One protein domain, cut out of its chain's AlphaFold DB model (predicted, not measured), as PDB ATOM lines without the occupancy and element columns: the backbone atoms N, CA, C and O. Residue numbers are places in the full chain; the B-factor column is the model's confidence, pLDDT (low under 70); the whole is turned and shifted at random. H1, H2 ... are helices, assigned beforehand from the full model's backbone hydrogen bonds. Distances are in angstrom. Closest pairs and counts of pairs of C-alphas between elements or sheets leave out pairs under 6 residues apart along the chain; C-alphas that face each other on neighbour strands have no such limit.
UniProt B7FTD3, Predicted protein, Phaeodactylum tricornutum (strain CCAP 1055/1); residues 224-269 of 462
ATOM      1  N   VAL A 224     188.885 295.555 220.008       90.00
ATOM      2  CA  VAL A 224     189.889 295.483 221.078       90.00
ATOM      3  C   VAL A 224     190.840 296.667 220.967       90.00
ATOM      4  O   VAL A 224     191.109 297.340 221.965       90.00
ATOM      5  N   LEU A 225     191.305 296.956 219.749       88.88
ATOM      6  CA  LEU A 225     192.190 298.090 219.499       88.88
ATOM      7  C   LEU A 225     191.474 299.430 219.727       88.88
ATOM      8  O   LEU A 225     192.057 300.323 220.340       88.88
ATOM      9  N   ALA A 226     190.203 299.546 219.329       88.19
ATOM     10  CA  ALA A 226     189.395 300.742 219.565       88.19
ATOM     11  C   ALA A 226     189.296 301.092 221.062       88.19
ATOM     12  O   ALA A 226     189.580 302.222 221.462       88.19
ATOM     13  N   VAL A 227     188.964 300.107 221.908       89.38
ATOM     14  CA  VAL A 227     188.880 300.306 223.365       89.38
ATOM     15  C   VAL A 227     190.253 300.622 223.958       89.38
ATOM     16  O   VAL A 227     190.365 301.508 224.805       89.38
ATOM     17  N   ALA A 228     191.316 299.956 223.494       90.00
ATOM     18  CA  ALA A 228     192.680 300.224 223.951       90.00
ATOM     19  C   ALA A 228     193.147 301.657 223.631       90.00
ATOM     20  O   ALA A 228     193.894 302.249 224.407       90.00
ATOM     21  N   LYS A 229     192.685 302.225 222.512       87.62
ATOM     22  CA  LYS A 229     192.951 303.608 222.088       87.62
ATOM     23  C   LYS A 229     192.010 304.634 222.740       87.62
ATOM     24  O   LYS A 229     192.155 305.827 222.494       87.62
ATOM     25  N   GLY A 230     191.089 304.191 223.599       85.75
ATOM     26  CA  GLY A 230     190.171 305.063 224.333       85.75
ATOM     27  C   GLY A 230     188.998 305.578 223.500       85.75
ATOM     28  O   GLY A 230     188.419 306.604 223.846       85.75
ATOM     29  N   ILE A 231     188.646 304.890 222.410       85.56
ATOM     30  CA  ILE A 231     187.472 305.226 221.607       85.56
ATOM     31  C   ILE A 231     186.205 304.717 222.289       85.56
ATOM     32  O   ILE A 231     185.984 303.508 222.382       85.56
ATOM     33  N   ASP A 232     185.338 305.646 222.694       85.62
ATOM     34  CA  ASP A 232     183.946 305.342 223.014       85.62
ATOM     35  C   ASP A 232     183.060 305.588 221.783       85.62
ATOM     36  O   ASP A 232     182.895 306.712 221.303       85.62
ATOM     37  N   LEU A 233     182.475 304.507 221.266       82.81
ATOM     38  CA  LEU A 233     181.550 304.541 220.135       82.81
ATOM     39  C   LEU A 233     180.329 305.427 220.407       82.81
ATOM     40  O   LEU A 233     179.831 306.063 219.479       82.81
ATOM     41  N   ALA A 234     179.828 305.464 221.644       83.44
ATOM     42  CA  ALA A 234     178.639 306.241 221.978       83.44
ATOM     43  C   ALA A 234     178.897 307.748 221.846       83.44
ATOM     44  O   ALA A 234     178.049 308.471 221.319       83.44
ATOM     45  N   ASP A 235     180.083 308.191 222.262       84.81
ATOM     46  CA  ASP A 235     180.484 309.593 222.203       84.81
ATOM     47  C   ASP A 235     180.778 310.028 220.765       84.81
ATOM     48  O   ASP A 235     180.255 311.044 220.309       84.81
ATOM     49  N   ILE A 236     181.524 309.224 220.002       83.56
ATOM     50  CA  ILE A 236     181.882 309.562 218.615       83.56
ATOM     51  C   ILE A 236     180.654 309.611 217.703       83.56
ATOM     52  O   ILE A 236     180.517 310.501 216.866       83.56
ATOM     53  N   VAL A 237     179.739 308.651 217.841       83.31
ATOM     54  CA  VAL A 237     178.589 308.517 216.936       83.31
ATOM     55  C   VAL A 237     177.498 309.562 217.218       83.31
ATOM     56  O   VAL A 237     176.604 309.757 216.386       83.31
ATOM     57  N   LYS A 238     177.557 310.245 218.367       85.38
ATOM     58  CA  LYS A 238     176.595 311.280 218.755       85.38
ATOM     59  C   LYS A 238     176.633 312.488 217.821       85.38
ATOM     60  O   LYS A 238     175.573 312.958 217.411       85.38
ATOM     61  N   ASP A 239     177.831 312.938 217.463       82.31
ATOM     62  CA  ASP A 239     178.029 314.167 216.689       82.31
ATOM     63  C   ASP A 239     178.065 313.915 215.169       82.31
ATOM     64  O   ASP A 239     178.067 314.849 214.366       82.31
ATOM     65  N   VAL A 240     178.040 312.644 214.747       85.88
ATOM     66  CA  VAL A 240     178.080 312.247 213.333       85.88
ATOM     67  C   VAL A 240     176.658 312.068 212.767       85.88
ATOM     68  O   VAL A 240     175.878 311.264 213.292       85.88
ATOM     69  N   PRO A 241     176.309 312.739 211.648       85.31
ATOM     70  CA  PRO A 241     175.039 312.546 210.949       85.31
ATOM     71  C   PRO A 241     174.787 311.085 210.563       85.31
ATOM     72  O   PRO A 241     175.702 310.380 210.138       85.31
ATOM     73  N   SER A 242     173.536 310.618 210.665       84.00
ATOM     74  CA  SER A 242     173.195 309.193 210.495       84.00
ATOM     75  C   SER A 242     173.640 308.587 209.162       84.00
ATOM     76  O   SER A 242     173.962 307.405 209.107       84.00
ATOM     77  N   ASN A 243     173.662 309.385 208.101       82.44
ATOM     78  CA  ASN A 243     174.073 309.004 206.753       82.44
ATOM     79  C   ASN A 243     175.598 308.909 206.565       82.44
ATOM     80  O   ASN A 243     176.044 308.342 205.572       82.44
ATOM     81  N   LYS A 244     176.390 309.444 207.502       87.50
ATOM     82  CA  LYS A 244     177.862 309.443 207.462       87.50
ATOM     83  C   LYS A 244     178.500 308.491 208.476       87.50
ATOM     84  O   LYS A 244     179.697 308.241 208.394       87.50
ATOM     85  N   LYS A 245     177.715 307.939 209.410       88.50
ATOM     86  CA  LYS A 245     178.200 307.091 210.517       88.50
ATOM     87  C   LYS A 245     179.053 305.918 210.055       88.50
ATOM     88  O   LYS A 245     180.125 305.705 210.600       88.50
ATOM     89  N   GLU A 246     178.598 305.184 209.048       88.38
ATOM     90  CA  GLU A 246     179.319 304.011 208.549       88.38
ATOM     91  C   GLU A 246     180.697 304.390 207.996       88.38
ATOM     92  O   GLU A 246     181.709 303.887 208.472       88.38
ATOM     93  N   LYS A 247     180.757 305.367 207.081       87.75
ATOM     94  CA  LYS A 247     182.024 305.868 206.528       87.75
ATOM     95  C   LYS A 247     182.950 306.445 207.593       87.75
ATOM     96  O   LYS A 247     184.158 306.247 207.517       87.75
ATOM     97  N   ALA A 248     182.391 307.128 208.588       89.81
ATOM     98  CA  ALA A 248     183.157 307.666 209.701       89.81
ATOM     99  C   ALA A 248     183.842 306.550 210.510       89.81
ATOM    100  O   ALA A 248     185.023 306.654 210.830       89.81
ATOM    101  N   LEU A 249     183.132 305.452 210.788       90.06
ATOM    102  CA  LEU A 249     183.696 304.302 211.497       90.06
ATOM    103  C   LEU A 249     184.753 303.567 210.661       90.06
ATOM    104  O   LEU A 249     185.802 303.211 211.190       90.06
ATOM    105  N   ILE A 250     184.513 303.402 209.357       90.38
ATOM    106  CA  ILE A 250     185.496 302.824 208.426       90.38
ATOM    107  C   ILE A 250     186.776 303.670 208.409       90.38
ATOM    108  O   ILE A 250     187.881 303.136 208.489       90.38
ATOM    109  N   TRP A 251     186.636 304.997 208.357       90.81
ATOM    110  CA  TRP A 251     187.770 305.919 208.381       90.81
ATOM    111  C   TRP A 251     188.590 305.779 209.667       90.81
ATOM    112  O   TRP A 251     189.815 305.726 209.594       90.81
ATOM    113  N   LEU A 252     187.935 305.652 210.828       90.44
ATOM    114  CA  LEU A 252     188.621 305.423 212.105       90.44
ATOM    115  C   LEU A 252     189.393 304.103 212.117       90.44
ATOM    116  O   LEU A 252     190.534 304.082 212.573       90.44
ATOM    117  N   GLY A 253     188.800 303.026 211.593       89.94
ATOM    118  CA  GLY A 253     189.478 301.735 211.461       89.94
ATOM    119  C   GLY A 253     190.743 301.830 210.603       89.94
ATOM    120  O   GLY A 253     191.787 301.307 210.988       89.94
ATOM    121  N   ALA A 254     190.679 302.573 209.493       89.88
ATOM    122  CA  ALA A 254     191.814 302.796 208.597       89.88
ATOM    123  C   ALA A 254     192.926 303.685 209.196       89.88
ATOM    124  O   ALA A 254     194.076 303.575 208.780       89.88
ATOM    125  N   HIS A 255     192.601 304.547 210.165       90.12
ATOM    126  CA  HIS A 255     193.550 305.450 210.839       90.12
ATOM    127  C   HIS A 255     193.951 304.946 212.232       90.12
ATOM    128  O   HIS A 255     194.257 305.741 213.116       90.12
ATOM    129  N   GLU A 256     193.898 303.629 212.459       89.25
ATOM    130  CA  GLU A 256     194.274 302.995 213.732       89.25
ATOM    131  C   GLU A 256     193.611 303.630 214.970       89.25
ATOM    132  O   GLU A 256     194.192 303.664 216.062       89.25
ATOM    133  N   TYR A 257     192.374 304.108 214.804       89.81
ATOM    134  CA  TYR A 257     191.577 304.752 215.846       89.81
ATOM    135  C   TYR A 257     192.157 306.079 216.365       89.81
ATOM    136  O   TYR A 257     191.924 306.452 217.515       89.81
ATOM    137  N   GLU A 258     192.897 306.820 215.538       87.62
ATOM    138  CA  GLU A 258     193.322 308.184 215.863       87.62
ATOM    139  C   GLU A 258     192.186 309.204 215.649       87.62
ATOM    140  O   GLU A 258     191.570 309.281 214.588       87.62
ATOM    141  N   ILE A 259     191.907 310.022 216.673       84.00
ATOM    142  CA  ILE A 259     190.825 311.031 216.650       84.00
ATOM    143  C   ILE A 259     191.268 312.322 215.933       84.00
ATOM    144  O   ILE A 259     190.446 313.144 215.520       84.00
ATOM    145  N   ALA A 260     192.577 312.531 215.776       86.12
ATOM    146  CA  ALA A 260     193.115 313.724 215.136       86.12
ATOM    147  C   ALA A 260     192.646 313.811 213.671       86.12
ATOM    148  O   ALA A 260     192.891 312.912 212.876       86.12
ATOM    149  N   GLY A 261     191.953 314.897 213.314       83.81
ATOM    150  CA  GLY A 261     191.428 315.102 211.957       83.81
ATOM    151  C   GLY A 261     190.107 314.386 211.647       83.81
ATOM    152  O   GLY A 261     189.550 314.601 210.573       83.81
ATOM    153  N   PHE A 262     189.549 313.610 212.585       88.12
ATOM    154  CA  PHE A 262     188.290 312.884 212.387       88.12
ATOM    155  C   PHE A 262     187.112 313.812 212.050       88.12
ATOM    156  O   PHE A 262     186.367 313.568 211.104       88.12
ATOM    157  N   GLU A 263     186.953 314.915 212.787       85.38
ATOM    158  CA  GLU A 263     185.831 315.840 212.582       85.38
ATOM    159  C   GLU A 263     185.888 316.529 211.205       85.38
ATOM    160  O   GLU A 263     184.866 316.714 210.541       85.38
ATOM    161  N   GLU A 264     187.093 316.877 210.751       88.19
ATOM    162  CA  GLU A 264     187.318 317.451 209.424       88.19
ATOM    163  C   GLU A 264     187.059 316.418 208.322       88.19
ATOM    164  O   GLU A 264     186.389 316.724 207.332       88.19
ATOM    165  N   ALA A 265     187.488 315.169 208.530       87.38
ATOM    166  CA  ALA A 265     187.190 314.070 207.622       87.38
ATOM    167  C   ALA A 265     185.673 313.861 207.483       87.38
ATOM    168  O   ALA A 265     185.163 313.826 206.366       87.38
ATOM    169  N   VAL A 266     184.922 313.807 208.589       87.56
ATOM    170  CA  VAL A 266     183.455 313.628 208.569       87.56
ATOM    171  C   VAL A 266     182.743 314.773 207.840       87.56
ATOM    172  O   VAL A 266     181.775 314.544 207.101       87.56
ATOM    173  N   LYS A 267     183.218 316.015 207.999       85.88
ATOM    174  CA  LYS A 267     182.677 317.175 207.269       85.88
ATOM    175  C   LYS A 267     182.853 317.016 205.760       85.88
ATOM    176  O   LYS A 267     181.887 317.229 205.028       85.88
ATOM    177  N   ASN A 268     184.026 316.559 205.326       86.75
ATOM    178  CA  ASN A 268     184.378 316.400 203.913       86.75
ATOM    179  C   ASN A 268     183.865 315.095 203.272       86.75
ATOM    180  O   ASN A 268     183.925 314.956 202.054       86.75
ATOM    181  N   MET A 269     183.348 314.138 204.051       85.06
ATOM    182  CA  MET A 269     182.782 312.896 203.510       85.06
ATOM    183  C   MET A 269     181.494 313.147 202.717       85.06
ATOM    184  O   MET A 269     180.529 313.720 203.233       85.06
TER     185      MET A 269
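This is residues 224 to 269 of the 462 residues of the protein "Predicted protein" of Phaeodactylum tricornutum (strain CCAP 1055/1) (UniProt B7FTD3). Four short helices are strung in a loose turn: H3, the longest, packs at a steep slant with H4, while H2 is across a gap from this pair and comes near H3 only by its end towards H3's first residue. H1 packs on no other helix and is at one end of the longest axis, with the last residues of H4 towards the other. The printed part has 46 residues with four named helices, H1 to H4 in chain order, and no named strand; its class is all helix. It is compact, with a radius of gyration of the C-alphas of 9.8 A, and spans 26 by 18 by 15 A.

H1 is residues 224 to 228, 6.2 A long, from C-alpha 224 at (189.889, 295.483, 221.078). H2 is residues 233 to 238, 8.5 A long. H3 is residues 245 to 254, 14.4 A long, from C-alpha 245 at (178.200, 307.091, 210.517). H4 is residues 262 to 268, 10.0 A long, ending at C-alpha 268 at (184.378, 316.400, 203.913).

H1 and H2 are apart. H1 and H3 are only just apart, their closest C-alphas 8.2 A from each other. H2 and H3 are close but not clearly touching; their closest C-alphas, those of Val 237 and Lys 245, are 6.6 A apart. They run opposite ways at a steep tilt of 46 degrees. H3 and H4 touch, with the C-alphas of Ala 248 and Val 266 the closest at 6.1 A. They run opposite ways at a steep tilt of 55 degrees. H4 is apart from H1 and from H2. In H1, H2, H3 and H4 every O i to N i+4 pair is within hydrogen-bond range.

The two C-alphas farthest apart, those of Val 224 and Asn 268, are 27.6 A from each other. The printed part has no cut. The link from H1 to H2 is tight, and those from H2 to H3 and from H3 to H4 are short. The mean pLDDT of the printed part is 87.0, and no printed residue is under 70.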